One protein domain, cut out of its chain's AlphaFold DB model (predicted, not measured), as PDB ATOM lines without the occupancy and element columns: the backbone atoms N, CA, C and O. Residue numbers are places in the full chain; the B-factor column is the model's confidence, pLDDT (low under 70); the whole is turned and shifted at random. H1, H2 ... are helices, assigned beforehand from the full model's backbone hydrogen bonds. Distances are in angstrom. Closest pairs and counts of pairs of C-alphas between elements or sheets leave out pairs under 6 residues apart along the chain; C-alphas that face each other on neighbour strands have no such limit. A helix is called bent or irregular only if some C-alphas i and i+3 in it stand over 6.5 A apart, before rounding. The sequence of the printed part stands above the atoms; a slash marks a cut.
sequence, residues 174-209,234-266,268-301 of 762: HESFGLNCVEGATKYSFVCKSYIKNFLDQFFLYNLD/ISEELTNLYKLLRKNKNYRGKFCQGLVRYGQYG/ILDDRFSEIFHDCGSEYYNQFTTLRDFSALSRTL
ATOM      1  N   HIS A 174     281.047 173.390 316.846       83.50
ATOM      2  CA  HIS A 174     282.384 173.955 316.972       83.50
ATOM      3  C   HIS A 174     283.038 173.613 318.310       83.50
ATOM      4  O   HIS A 174     284.229 173.295 318.328       83.50
ATOM      5  N   GLU A 175     282.281 173.634 319.406       78.31
ATOM      6  CA  GLU A 175     282.772 173.260 320.734       78.31
ATOM      7  C   GLU A 175     282.999 171.753 320.840       78.31
ATOM      8  O   GLU A 175     284.093 171.329 321.217       78.31
ATOM      9  N   SER A 176     282.019 170.939 320.437       78.44
ATOM     10  CA  SER A 176     282.090 169.478 320.548       78.44
ATOM     11  C   SER A 176     283.215 168.862 319.711       78.44
ATOM     12  O   SER A 176     283.765 167.831 320.092       78.44
ATOM     13  N   PHE A 177     283.600 169.488 318.593       81.81
ATOM     14  CA  PHE A 177     284.636 168.968 317.691       81.81
ATOM     15  C   PHE A 177     285.906 169.828 317.608       81.81
ATOM     16  O   PHE A 177     286.806 169.518 316.823       81.81
ATOM     17  N   GLY A 178     286.010 170.906 318.392       79.50
ATOM     18  CA  GLY A 178     287.172 171.800 318.375       79.50
ATOM     19  C   GLY A 178     287.371 172.534 317.039       79.50
ATOM     20  O   GLY A 178     288.504 172.777 316.619       79.50
ATOM     21  N   LEU A 179     286.281 172.886 316.348       85.44
ATOM     22  CA  LEU A 179     286.309 173.462 314.993       85.44
ATOM     23  C   LEU A 179     286.456 174.989 314.964       85.44
ATOM     24  O   LEU A 179     286.433 175.590 313.893       85.44
ATOM     25  N   ASN A 180     286.714 175.639 316.099       82.75
ATOM     26  CA  ASN A 180     287.021 177.078 316.140       82.75
ATOM     27  C   ASN A 180     288.220 177.462 315.251       82.75
ATOM     28  O   ASN A 180     288.351 178.598 314.813       82.75
ATOM     29  N   CYS A 181     289.099 176.506 314.939       83.19
ATOM     30  CA  CYS A 181     290.251 176.716 314.066       83.19
ATOM     31  C   CYS A 181     289.894 176.921 312.581       83.19
ATOM     32  O   CYS A 181     290.751 177.346 311.801       83.19
ATOM     33  N   VAL A 182     288.673 176.564 312.157       83.12
ATOM     34  CA  VAL A 182     288.248 176.635 310.748       83.12
ATOM     35  C   VAL A 182     288.029 178.096 310.324       83.12
ATOM     36  O   VAL A 182     288.137 178.432 309.137       83.12
ATOM     37  N   GLU A 183     287.806 178.971 311.306       76.81
ATOM     38  CA  GLU A 183     287.628 180.409 311.165       76.81
ATOM     39  C   GLU A 183     288.903 181.141 311.628       76.81
ATOM     40  O   GLU A 183     289.258 181.158 312.802       76.81
ATOM     41  N   GLY A 184     289.646 181.735 310.684       69.69
ATOM     42  CA  GLY A 184     290.826 182.558 310.983       69.69
ATOM     43  C   GLY A 184     292.168 181.991 310.505       69.69
ATOM     44  O   GLY A 184     292.249 181.190 309.572       69.69
ATOM     45  N   ALA A 185     293.260 182.475 311.107       67.88
ATOM     46  CA  ALA A 185     294.628 182.264 310.618       67.88
ATOM     47  C   ALA A 185     295.136 180.815 310.765       67.88
ATOM     48  O   ALA A 185     296.030 180.389 310.031       67.88
ATOM     49  N   THR A 186     294.560 180.034 311.683       74.38
ATOM     50  CA  THR A 186     294.976 178.653 311.987       74.38
ATOM     51  C   THR A 186     294.318 177.600 311.090       74.38
ATOM     52  O   THR A 186     294.683 176.424 311.172       74.38
ATOM     53  N   LYS A 187     293.442 178.011 310.162       75.38
ATOM     54  CA  LYS A 187     292.705 177.151 309.218       75.38
ATOM     55  C   LYS A 187     293.572 176.149 308.454       75.38
ATOM     56  O   LYS A 187     293.134 175.045 308.140       75.38
ATOM     57  N   TYR A 188     294.799 176.531 308.110       75.62
ATOM     58  CA  TYR A 188     295.703 175.693 307.316       75.62
ATOM     59  C   TYR A 188     296.638 174.818 308.163       75.62
ATOM     60  O   TYR A 188     297.392 174.021 307.597       75.62
ATOM     61  N   SER A 189     296.586 174.945 309.493       78.75
ATOM     62  CA  SER A 189     297.431 174.187 310.416       78.75
ATOM     63  C   SER A 189     297.148 172.683 310.350       78.75
ATOM     64  O   SER A 189     296.033 172.243 310.061       78.75
ATOM     65  N   PHE A 190     298.173 171.878 310.637       76.38
ATOM     66  CA  PHE A 190     298.033 170.422 310.731       76.38
ATOM     67  C   PHE A 190     297.010 170.017 311.805       76.38
ATOM     68  O   PHE A 190     296.187 169.137 311.569       76.38
ATOM     69  N   VAL A 191     297.015 170.723 312.938       78.12
ATOM     70  CA  VAL A 191     296.080 170.517 314.052       78.12
ATOM     71  C   VAL A 191     294.635 170.738 313.596       78.12
ATOM     72  O   VAL A 191     293.796 169.860 313.780       78.12
ATOM     73  N   CYS A 192     294.350 171.842 312.895       82.19
ATOM     74  CA  CYS A 192     292.998 172.110 312.408       82.19
ATOM     75  C   CYS A 192     292.514 171.078 311.381       82.19
ATOM     76  O   CYS A 192     291.373 170.624 311.429       82.19
ATOM     77  N   LYS A 193     293.400 170.629 310.483       82.94
ATOM     78  CA  LYS A 193     293.081 169.539 309.546       82.94
ATOM     79  C   LYS A 193     292.736 168.235 310.269       82.94
ATOM     80  O   LYS A 193     291.894 167.492 309.770       82.94
ATOM     81  N   SER A 194     293.377 167.962 311.407       81.44
ATOM     82  CA  SER A 194     293.076 166.794 312.241       81.44
ATOM     83  C   SER A 194     291.680 166.892 312.859       81.44
ATOM     84  O   SER A 194     290.916 165.937 312.742       81.44
ATOM     85  N   TYR A 195     291.309 168.047 313.425       85.12
ATOM     86  CA  TYR A 195     289.962 168.278 313.969       85.12
ATOM     87  C   TYR A 195     288.873 168.181 312.898       85.12
ATOM     88  O   TYR A 195     287.894 167.463 313.082       85.12
ATOM     89  N   ILE A 196     289.082 168.806 311.732       88.25
ATOM     90  CA  ILE A 196     288.162 168.694 310.589       88.25
ATOM     91  C   ILE A 196     287.991 167.231 310.174       88.25
ATOM     92  O   ILE A 196     286.877 166.791 309.912       88.25
ATOM     93  N   LYS A 197     289.084 166.461 310.103       85.81
ATOM     94  CA  LYS A 197     289.010 165.043 309.745       85.81
ATOM     95  C   LYS A 197     288.220 164.248 310.788       85.81
ATOM     96  O   LYS A 197     287.370 163.466 310.384       85.81
ATOM     97  N   ASN A 198     288.470 164.476 312.078       83.50
ATOM     98  CA  ASN A 198     287.748 163.803 313.157       83.50
ATOM     99  C   ASN A 198     286.243 164.089 313.094       83.50
ATOM    100  O   ASN A 198     285.441 163.162 313.096       83.50
ATOM    101  N   PHE A 199     285.873 165.362 312.933       89.25
ATOM    102  CA  PHE A 199     284.487 165.768 312.717       89.25
ATOM    103  C   PHE A 199     283.863 165.023 311.534       89.25
ATOM    104  O   PHE A 199     282.873 164.323 311.711       89.25
ATOM    105  N   LEU A 200     284.477 165.104 310.348       89.69
ATOM    106  CA  LEU A 200     283.969 164.462 309.128       89.69
ATOM    107  C   LEU A 200     283.820 162.939 309.251       89.69
ATOM    108  O   LEU A 200     282.997 162.358 308.547       89.69
ATOM    109  N   ASP A 201     284.617 162.304 310.111       83.25
ATOM    110  CA  ASP A 201     284.608 160.859 310.315       83.25
ATOM    111  C   ASP A 201     283.587 160.413 311.387       83.25
ATOM    112  O   ASP A 201     283.290 159.223 311.436       83.25
ATOM    113  N   GLN A 202     283.027 161.317 312.209       84.56
ATOM    114  CA  GLN A 202     282.208 160.945 313.380       84.56
ATOM    115  C   GLN A 202     280.878 161.698 313.539       84.56
ATOM    116  O   GLN A 202     279.990 161.192 314.219       84.56
ATOM    117  N   PHE A 203     280.691 162.873 312.926       86.06
ATOM    118  CA  PHE A 203     279.534 163.736 313.225       86.06
ATOM    119  C   PHE A 203     278.167 163.087 312.962       86.06
ATOM    120  O   PHE A 203     277.181 163.454 313.589       86.06
ATOM    121  N   PHE A 204     278.111 162.096 312.071       84.06
ATOM    122  CA  PHE A 204     276.893 161.354 311.750       84.06
ATOM    123  C   PHE A 204     276.361 160.489 312.907       84.06
ATOM    124  O   PHE A 204     275.232 160.020 312.833       84.06
ATOM    125  N   LEU A 205     277.170 160.260 313.946       79.50
ATOM    126  CA  LEU A 205     276.789 159.524 315.156       79.50
ATOM    127  C   LEU A 205     276.057 160.405 316.176       79.50
ATOM    128  O   LEU A 205     275.517 159.890 317.153       79.50
ATOM    129  N   TYR A 206     276.078 161.723 315.981       79.44
ATOM    130  CA  TYR A 206     275.542 162.694 316.923       79.44
ATOM    131  C   TYR A 206     274.160 163.167 316.500       79.44
ATOM    132  O   TYR A 206     273.816 163.185 315.319       79.44
ATOM    133  N   ASN A 207     273.358 163.567 317.480       77.62
ATOM    134  CA  ASN A 207     272.050 164.133 317.237       77.62
ATOM    135  C   ASN A 207     272.209 165.571 316.733       77.62
ATOM    136  O   ASN A 207     272.582 166.462 317.495       77.62
ATOM    137  N   LEU A 208     271.939 165.767 315.442       77.62
ATOM    138  CA  LEU A 208     271.983 167.069 314.776       77.62
ATOM    139  C   LEU A 208     270.605 167.745 314.696       77.62
ATOM    140  O   LEU A 208     270.485 168.799 314.067       77.62
ATOM    141  N   ASP A 209     269.570 167.150 315.296       69.88
ATOM    142  CA  ASP A 209     268.247 167.759 315.355       69.88
ATOM    143  C   ASP A 209     268.308 169.016 316.226       69.88
ATOM    144  O   ASP A 209     268.999 169.038 317.246       69.88
ATOM    145  N   ILE A 234     271.935 174.335 315.432       76.12
ATOM    146  CA  ILE A 234     272.883 173.288 314.997       76.12
ATOM    147  C   ILE A 234     272.844 173.111 313.470       76.12
ATOM    148  O   ILE A 234     273.880 172.997 312.815       76.12
ATOM    149  N   SER A 235     271.652 173.179 312.875       73.88
ATOM    150  CA  SER A 235     271.454 173.133 311.419       73.88
ATOM    151  C   SER A 235     272.126 174.285 310.647       73.88
ATOM    152  O   SER A 235     272.708 174.077 309.575       73.88
ATOM    153  N   GLU A 236     272.092 175.508 311.177       79.44
ATOM    154  CA  GLU A 236     272.731 176.676 310.558       79.44
ATOM    155  C   GLU A 236     274.256 176.625 310.711       79.44
ATOM    156  O   GLU A 236     274.998 176.927 309.772       79.44
ATOM    157  N   GLU A 237     274.725 176.178 311.874       84.94
ATOM    158  CA  GLU A 237     276.139 175.956 312.161       84.94
ATOM    159  C   GLU A 237     276.740 174.900 311.219       84.94
ATOM    160  O   GLU A 237     277.783 175.129 310.595       84.94
ATOM    161  N   LEU A 238     276.035 173.783 311.015       86.94
ATOM    162  CA  LEU A 238     276.428 172.733 310.080       86.94
ATOM    163  C   LEU A 238     276.485 173.250 308.629       86.94
ATOM    164  O   LEU A 238     277.414 172.937 307.876       86.94
ATOM    165  N   THR A 239     275.529 174.098 308.240       86.69
ATOM    166  CA  THR A 239     275.493 174.735 306.912       86.69
ATOM    167  C   THR A 239     276.679 175.681 306.704       86.69
ATOM    168  O   THR A 239     277.286 175.714 305.627       86.69
ATOM    169  N   ASN A 240     277.055 176.441 307.732       88.06
ATOM    170  CA  ASN A 240     278.221 177.319 307.685       88.06
ATOM    171  C   ASN A 240     279.530 176.528 307.608       88.06
ATOM    172  O   ASN A 240     280.374 176.829 306.755       88.06
ATOM    173  N   LEU A 241     279.661 175.460 308.397       89.38
ATOM    174  CA  LEU A 241     280.787 174.530 308.308       89.38
ATOM    175  C   LEU A 241     280.914 173.942 306.898       89.38
ATOM    176  O   LEU A 241     282.004 173.955 306.318       89.38
ATOM    177  N   TYR A 242     279.808 173.519 306.280       90.88
ATOM    178  CA  TYR A 242     279.823 173.043 304.896       90.88
ATOM    179  C   TYR A 242     280.370 174.099 303.926       90.88
ATOM    180  O   TYR A 242     281.276 173.810 303.137       90.88
ATOM    181  N   LYS A 243     279.891 175.350 304.008       90.38
ATOM    182  CA  LYS A 243     280.359 176.458 303.151       90.38
ATOM    183  C   LYS A 243     281.870 176.693 303.270       90.38
ATOM    184  O   LYS A 243     282.510 177.037 302.268       90.38
ATOM    185  N   LEU A 244     282.446 176.489 304.455       89.44
ATOM    186  CA  LEU A 244     283.884 176.628 304.708       89.44
ATOM    187  C   LEU A 244     284.702 175.451 304.153       89.44
ATOM    188  O   LEU A 244     285.810 175.662 303.641       89.44
ATOM    189  N   LEU A 245     284.159 174.233 304.229       89.19
ATOM    190  CA  LEU A 245     284.851 172.990 303.878       89.19
ATOM    191  C   LEU A 245     284.700 172.587 302.403       89.19
ATOM    192  O   LEU A 245     285.623 171.989 301.841       89.19
ATOM    193  N   ARG A 246     283.597 172.964 301.740       88.75
ATOM    194  CA  ARG A 246     283.229 172.494 300.387       88.75
ATOM    195  C   ARG A 246     284.259 172.763 299.288       88.75
ATOM    196  O   ARG A 246     284.287 172.056 298.286       88.75
ATOM    197  N   LYS A 247     285.134 173.763 299.467       88.00
ATOM    198  CA  LYS A 247     286.199 174.093 298.499       88.00
ATOM    199  C   LYS A 247     287.229 172.967 298.350       88.00
ATOM    200  O   LYS A 247     287.869 172.864 297.308       88.00
ATOM    201  N   ASN A 248     287.410 172.133 299.376       88.81
ATOM    202  CA  ASN A 248     288.261 170.952 299.292       88.81
ATOM    203  C   ASN A 248     287.421 169.746 298.856       88.81
ATOM    204  O   ASN A 248     286.538 169.306 299.590       88.81
ATOM    205  N   LYS A 249     287.740 169.169 297.689       87.62
ATOM    206  CA  LYS A 249     287.001 168.034 297.112       87.62
ATOM    207  C   LYS A 249     286.901 166.832 298.062       87.62
ATOM    208  O   LYS A 249     285.851 166.200 298.110       87.62
ATOM    209  N   ASN A 250     287.958 166.535 298.822       90.12
ATOM    210  CA  ASN A 250     287.972 165.414 299.768       90.12
ATOM    211  C   ASN A 250     287.051 165.693 300.968       90.12
ATOM    212  O   ASN A 250     286.213 164.865 301.310       90.12
ATOM    213  N   TYR A 251     287.138 166.893 301.551       92.06
ATOM    214  CA  TYR A 251     286.260 167.277 302.662       92.06
ATOM    215  C   TYR A 251     284.800 167.340 302.244       92.06
ATOM    216  O   TYR A 251     283.959 166.813 302.962       92.06
ATOM    217  N   ARG A 252     284.506 167.894 301.062       90.56
ATOM    218  CA  ARG A 252     283.152 167.883 300.505       90.56
ATOM    219  C   ARG A 252     282.618 166.456 300.392       90.56
ATOM    220  O   ARG A 252     281.552 166.184 300.921       90.56
ATOM    221  N   GLY A 253     283.373 165.544 299.773       89.00
ATOM    222  CA  GLY A 253     282.957 164.146 299.615       89.00
ATOM    223  C   GLY A 253     282.679 163.448 300.949       89.00
ATOM    224  O   GLY A 253     281.620 162.851 301.117       89.00
ATOM    225  N   LYS A 254     283.585 163.589 301.925       90.62
ATOM    226  CA  LYS A 254     283.392 163.034 303.273       90.62
ATOM    227  C   LYS A 254     282.188 163.630 303.996       90.62
ATOM    228  O   LYS A 254     281.446 162.897 304.631       90.62
ATOM    229  N   PHE A 255     281.980 164.938 303.877       93.12
ATOM    230  CA  PHE A 255     280.847 165.619 304.499       93.12
ATOM    231  C   PHE A 255     279.521 165.114 303.918       93.12
ATOM    232  O   PHE A 255     278.621 164.743 304.664       93.12
ATOM    233  N   CYS A 256     279.427 165.033 302.586       90.94
ATOM    234  CA  CYS A 256     278.264 164.486 301.887       90.94
ATOM    235  C   CYS A 256     277.989 163.035 302.309       90.94
ATOM    236  O   CYS A 256     276.858 162.689 302.633       90.94
ATOM    237  N   GLN A 257     279.029 162.196 302.374       90.31
ATOM    238  CA  GLN A 257     278.902 160.814 302.839       90.31
ATOM    239  C   GLN A 257     278.473 160.728 304.312       90.31
ATOM    240  O   GLN A 257     277.662 159.875 304.658       90.31
ATOM    241  N   GLY A 258     278.990 161.606 305.172       89.06
ATOM    242  CA  GLY A 258     278.588 161.686 306.574       89.06
ATOM    243  C   GLY A 258     277.114 162.057 306.732       89.06
ATOM    244  O   GLY A 258     276.414 161.414 307.501       89.06
ATOM    245  N   LEU A 259     276.605 163.007 305.941       88.44
ATOM    246  CA  LEU A 259     275.181 163.359 305.945       88.44
ATOM    247  C   LEU A 259     274.283 162.217 305.451       88.44
ATOM    248  O   LEU A 259     273.212 161.999 306.011       88.44
ATOM    249  N   VAL A 260     274.715 161.466 304.431       87.00
ATOM    250  CA  VAL A 260     274.002 160.250 304.002       87.00
ATOM    251  C   VAL A 260     273.934 159.246 305.147       87.00
ATOM    252  O   VAL A 260     272.851 158.759 305.457       87.00
ATOM    253  N   ARG A 261     275.066 158.973 305.808       84.38
ATOM    254  CA  ARG A 261     275.121 158.057 306.957       84.38
ATOM    255  C   ARG A 261     274.221 158.525 308.092       84.38
ATOM    256  O   ARG A 261     273.482 157.721 308.639       84.38
ATOM    257  N   TYR A 262     274.234 159.820 308.396       84.62
ATOM    258  CA  TYR A 262     273.366 160.408 309.412       84.62
ATOM    259  C   TYR A 262     271.894 160.075 309.133       84.62
ATOM    260  O   TYR A 262     271.218 159.522 309.996       84.62
ATOM    261  N   GLY A 263     271.421 160.296 307.901       80.81
ATOM    262  CA  GLY A 263     270.056 159.930 307.511       80.81
ATOM    263  C   GLY A 263     269.787 158.421 307.463       80.81
ATOM    264  O   GLY A 263     268.675 158.001 307.760       80.81
ATOM    265  N   GLN A 264     270.778 157.598 307.100       80.81
ATOM    266  CA  GLN A 264     270.658 156.130 307.070       80.81
ATOM    267  C   GLN A 264     270.505 155.504 308.461       80.81
ATOM    268  O   GLN A 264     269.981 154.394 308.562       80.81
ATOM    269  N   TYR A 265     270.988 156.193 309.498       75.75
ATOM    270  CA  TYR A 265     271.014 155.725 310.883       75.75
ATOM    271  C   TYR A 265     270.037 156.487 311.795       75.75
ATOM    272  O   TYR A 265     270.241 156.554 313.006       75.75
ATOM    273  N   GLY A 266     268.960 157.042 311.230       73.44
ATOM    274  CA  GLY A 266     267.857 157.635 311.995       73.44
ATOM    275  C   GLY A 266     267.912 159.149 312.192       73.44
ATOM    276  O   GLY A 266     267.020 159.697 312.837       73.44
ATOM    277  N   ILE A 268     267.339 163.090 311.192       77.88
ATOM    278  CA  ILE A 268     266.301 163.795 310.437       77.88
ATOM    279  C   ILE A 268     266.961 164.636 309.347       77.88
ATOM    280  O   ILE A 268     267.575 165.670 309.600       77.88
ATOM    281  N   LEU A 269     266.783 164.212 308.100       78.12
ATOM    282  CA  LEU A 269     267.100 165.026 306.934       78.12
ATOM    283  C   LEU A 269     265.819 165.697 306.441       78.12
ATOM    284  O   LEU A 269     264.878 165.010 306.054       78.12
ATOM    285  N   ASP A 270     265.787 167.027 306.439       76.06
ATOM    286  CA  ASP A 270     264.697 167.830 305.881       76.06
ATOM    287  C   ASP A 270     265.179 168.746 304.744       76.06
ATOM    288  O   ASP A 270     266.344 168.715 304.332       76.06
ATOM    289  N   ASP A 271     264.272 169.562 304.207       79.69
ATOM    290  CA  ASP A 271     264.538 170.403 303.039       79.69
ATOM    291  C   ASP A 271     265.655 171.441 303.259       79.69
ATOM    292  O   ASP A 271     266.218 171.931 302.279       79.69
ATOM    293  N   ARG A 272     266.062 171.721 304.506       78.44
ATOM    294  CA  ARG A 272     267.194 172.619 304.801       78.44
ATOM    295  C   ARG A 272     268.518 172.069 304.277       78.44
ATOM    296  O   ARG A 272     269.400 172.837 303.905       78.44
ATOM    297  N   PHE A 273     268.654 170.746 304.193       81.94
ATOM    298  CA  PHE A 273     269.857 170.093 303.670       81.94
ATOM    299  C   PHE A 273     269.873 169.998 302.138       81.94
ATOM    300  O   PHE A 273     270.893 169.613 301.562       81.94
ATOM    301  N   SER A 274     268.779 170.375 301.465       83.50
ATOM    302  CA  SER A 274     268.617 170.241 300.011       83.50
ATOM    303  C   SER A 274     269.738 170.933 299.230       83.50
ATOM    304  O   SER A 274     270.327 170.332 298.330       83.50
ATOM    305  N   GLU A 275     270.114 172.156 299.619       84.06
ATOM    306  CA  GLU A 275     271.191 172.906 298.959       84.06
ATOM    307  C   GLU A 275     272.560 172.227 299.107       84.06
ATOM    308  O   GLU A 275     273.340 172.179 298.153       84.06
ATOM    309  N   ILE A 276     272.845 171.666 300.289       87.06
ATOM    310  CA  ILE A 276     274.097 170.950 300.566       87.06
ATOM    311  C   ILE A 276     274.180 169.708 299.677       87.06
ATOM    312  O   ILE A 276     275.189 169.489 299.006       87.06
ATOM    313  N   PHE A 277     273.101 168.923 299.620       86.06
ATOM    314  CA  PHE A 277     273.031 167.723 298.791       86.06
ATOM    315  C   PHE A 277     273.060 168.026 297.290       86.06
ATOM    316  O   PHE A 277     273.629 167.247 296.526       86.06
ATOM    317  N   HIS A 278     272.524 169.168 296.859       85.88
ATOM    318  CA  HIS A 278     272.626 169.603 295.470       85.88
ATOM    319  C   HIS A 278     274.092 169.859 295.060       85.88
ATOM    320  O   HIS A 278     274.523 169.419 293.996       85.88
ATOM    321  N   ASP A 279     274.891 170.487 295.933       87.31
ATOM    322  CA  ASP A 279     276.338 170.719 295.725       87.31
ATOM    323  C   ASP A 279     277.173 169.418 295.869       87.31
ATOM    324  O   ASP A 279     278.273 169.292 295.318       87.31
ATOM    325  N   CYS A 280     276.637 168.389 296.538       87.12
ATOM    326  CA  CYS A 280     277.235 167.047 296.588       87.12
ATOM    327  C   CYS A 280     277.138 166.278 295.257       87.12
ATOM    328  O   CYS A 280     277.975 165.410 294.997       87.12
ATOM    329  N   GLY A 281     276.167 166.612 294.401       86.56
ATOM    330  CA  GLY A 281     275.924 165.966 293.111       86.56
ATOM    331  C   GLY A 281     274.624 165.155 293.069       86.56
ATOM    332  O   GLY A 281     274.019 164.851 294.095       86.56
ATOM    333  N   SER A 282     274.196 164.791 291.858       84.75
ATOM    334  CA  SER A 282     272.885 164.173 291.603       84.75
ATOM    335  C   SER A 282     272.668 162.841 292.326       84.75
ATOM    336  O   SER A 282     271.567 162.584 292.804       84.75
ATOM    337  N   GLU A 283     273.703 162.009 292.448       87.38
ATOM    338  CA  GLU A 283     273.621 160.725 293.154       87.38
ATOM    339  C   GLU A 283     273.307 160.913 294.646       87.38
ATOM    340  O   GLU A 283     272.351 160.334 295.163       87.38
ATOM    341  N   TYR A 284     274.056 161.790 295.320       86.25
ATOM    342  CA  TYR A 284     273.832 162.131 296.725       86.25
ATOM    343  C   TYR A 284     272.472 162.800 296.938       86.25
ATOM    344  O   TYR A 284     271.792 162.509 297.919       86.25
ATOM    345  N   TYR A 285     272.046 163.659 296.009       84.06
ATOM    346  CA  TYR A 285     270.731 164.289 296.064       84.06
ATOM    347  C   TYR A 285     269.588 163.265 295.963       84.06
ATOM    348  O   TYR A 285     268.633 163.328 296.735       84.06
ATOM    349  N   ASN A 286     269.704 162.266 295.084       84.50
ATOM    350  CA  ASN A 286     268.718 161.186 294.988       84.50
ATOM    351  C   ASN A 286     268.649 160.358 296.286       84.50
ATOM    352  O   ASN A 286     267.555 160.057 296.771       84.50
ATOM    353  N   GLN A 287     269.798 160.044 296.895       85.50
ATOM    354  CA  GLN A 287     269.844 159.373 298.200       85.50
ATOM    355  C   GLN A 287     269.176 160.223 299.289       85.50
ATOM    356  O   GLN A 287     268.328 159.715 300.019       85.50
ATOM    357  N   PHE A 288     269.470 161.525 299.344       86.62
ATOM    358  CA  PHE A 288     268.818 162.463 300.259       86.62
ATOM    359  C   PHE A 288     267.298 162.473 300.106       86.62
ATOM    360  O   PHE A 288     266.595 162.333 301.103       86.62
ATOM    361  N   THR A 289     266.778 162.582 298.877       86.50
ATOM    362  CA  THR A 289     265.321 162.582 298.662       86.50
ATOM    363  C   THR A 289     264.671 161.304 299.185       86.50
ATOM    364  O   THR A 289     263.629 161.381 299.831       86.50
ATOM    365  N   THR A 290     265.324 160.153 298.996       88.25
ATOM    366  CA  THR A 290     264.849 158.857 299.497       88.25
ATOM    367  C   THR A 290     264.871 158.805 301.028       88.25
ATOM    368  O   THR A 290     263.887 158.388 301.632       88.25
ATOM    369  N   LEU A 291     265.954 159.266 301.664       86.94
ATOM    370  CA  LEU A 291     266.105 159.293 303.126       86.94
ATOM    371  C   LEU A 291     265.097 160.238 303.796       86.94
ATOM    372  O   LEU A 291     264.418 159.845 304.745       86.94
ATOM    373  N   ARG A 292     264.953 161.461 303.272       86.94
ATOM    374  CA  ARG A 292     263.969 162.451 303.735       86.94
ATOM    375  C   ARG A 292     262.549 161.896 303.632       86.94
ATOM    376  O   ARG A 292     261.783 161.952 304.592       86.94
ATOM    377  N   ASP A 293     262.194 161.363 302.462       88.62
ATOM    378  CA  ASP A 293     260.848 160.849 302.213       88.62
ATOM    379  C   ASP A 293     260.540 159.606 303.063       88.62
ATOM    380  O   ASP A 293     259.424 159.490 303.566       88.62
ATOM    381  N   PHE A 294     261.521 158.726 303.297       89.00
ATOM    382  CA  PHE A 294     261.367 157.593 304.210       89.00
ATOM    383  C   PHE A 294     261.180 158.029 305.667       89.00
ATOM    384  O   PHE A 294     260.313 157.491 306.349       89.00
ATOM    385  N   SER A 295     261.944 159.016 306.147       83.12
ATOM    386  CA  SER A 295     261.787 159.550 307.509       83.12
ATOM    387  C   SER A 295     260.372 160.097 307.738       83.12
ATOM    388  O   SER A 295     259.737 159.804 308.752       83.12
ATOM    389  N   ALA A 296     259.831 160.827 306.755       82.69
ATOM    390  CA  ALA A 296     258.447 161.292 306.790       82.69
ATOM    391  C   ALA A 296     257.444 160.123 306.767       82.69
ATOM    392  O   ALA A 296     256.509 160.105 307.565       82.69
ATOM    393  N   LEU A 297     257.656 159.136 305.891       87.69
ATOM    394  CA  LEU A 297     256.803 157.953 305.771       87.69
ATOM    395  C   LEU A 297     256.747 157.136 307.068       87.69
ATOM    396  O   LEU A 297     255.657 156.819 307.541       87.69
ATOM    397  N   SER A 298     257.899 156.833 307.663       83.00
ATOM    398  CA  SER A 298     257.996 156.057 308.901       83.00
ATOM    399  C   SER A 298     257.198 156.713 310.033       83.00
ATOM    400  O   SER A 298     256.395 156.041 310.668       83.00
ATOM    401  N   ARG A 299     257.284 158.042 310.191       77.88
ATOM    402  CA  ARG A 299     256.465 158.779 311.173       77.88
ATOM    403  C   ARG A 299     254.969 158.680 310.912       77.88
ATOM    404  O   ARG A 299     254.186 158.591 311.850       77.88
ATOM    405  N   THR A 300     254.552 158.749 309.648       79.75
ATOM    406  CA  THR A 300     253.126 158.636 309.310       79.75
ATOM    407  C   THR A 300     252.585 157.246 309.663       79.75
ATOM    408  O   THR A 300     251.538 157.146 310.303       79.75
ATOM    409  N   LEU A 301     253.348 156.191 309.356       81.25
ATOM    410  CA  LEU A 301     252.997 154.810 309.696       81.25
ATOM    411  C   LEU A 301     252.931 154.589 311.217       81.25
ATOM    412  O   LEU A 301     251.923 154.070 311.695       81.25
TER     413      LEU A 301
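AT A GLANCE: This is residues 174 to 209, 234 to 266 and 268 to 301 of the 762 residues of an uncharacterized protein of SR1 bacterium human oral taxon HOT-345 (UniProt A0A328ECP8). Three long helices, H4, H6 and H8, run the same way in a staggered row, and H5 and H7 pack on one side of that row, running against H6. The short helices H1 and H2 pack on H4 on that same side, while H3 lies at one extreme of the long axis and the last residue of H8 at the other. The 103 printed residues include eight named helices, H1 to H8 in chain order, and no named strand, an all-helix domain. It is compact, with a radius of gyration of the C-alphas of 14.0 A, yet elongated in outline, spanning 49 by 26 by 19 A.

IN THESE COORDINATES: H1, residues 174 to 177, begins with C-alpha 174 at (282.384, 173.955, 316.972). H2 holds residues 179 to 182 and H3 residues 185 to 188. H4, residues 190 to 205, is 24.3 A long and has a kink of 27 degrees near residue 199. H5, residues 234 to 245, is 16.3 A long. H6, residues 249 to 264, measures 22.5 A, from C-alpha 249 at (287.001, 168.034, 297.112). H7, residues 271 to 280, spans 14.6 A. H8, residues 282 to 301, is the longest at 28.5 A and ends with C-alpha 301 at (252.997, 154.810, 309.696). H3, H4 and H7 are irregular: C-alphas 185 and 188 are 7.4 A apart, 201 and 204 are 7.9 A apart, and 272 and 275 are 7.1 A apart.

HOW THE PARTS SIT: H6 is the hub, touching H4, H5, H7 and H8. H5 to H8 form an up-and-down bundle, each helix running against the one before it. H5 and H6 are a hairpin at a shallow tilt of 26 degrees, closest at the C-alphas of Leu 245 and Tyr 251, 6.0 A. H7 and H8 are another, at 24 degrees, with the C-alphas of Phe 277 and Tyr 285 closest at 5.0 A. H6 and H7 run opposite ways at a steep tilt of 39 degrees; their closest C-alphas, of Cys 256 and Cys 280, are 6.0 A apart. H8 touches H6 with residues 284 to 292 alone, closest at the C-alphas of Gly 263 and Leu 291, 5.9 A. H4 and H6 run the same way at a shallow tilt of 22 degrees, with the C-alphas of Phe 204 and Tyr 262 closest at 4.3 A. H4 touches H2, closest at the C-alphas of Cys 181 and Cys 192, 5.6 A, and H1, closest at Phe 177 and Phe 199, 5.9 A between C-alphas. H3 touches no helix but is near H2. In H5, H6 and H8 every O i to N i+4 pair is within hydrogen-bond range, against 10 of 12 in H4 and 4 of 6 in H7; H1, H2 and H3 are too short for such a pair.

THE WHOLE: The two C-alphas farthest apart, of Ala 185 and Leu 301, are separated by 49.9 A. Residues 210 to 233 are not printed, with 7.2 A between C-alphas 209 and 234, and residue 267 is not printed, with 6.5 A between C-alphas 266 and 268. The links that are printed whole are tight. The mean pLDDT of the printed part is 83.6; residues 184, 185 and 209 are under 70.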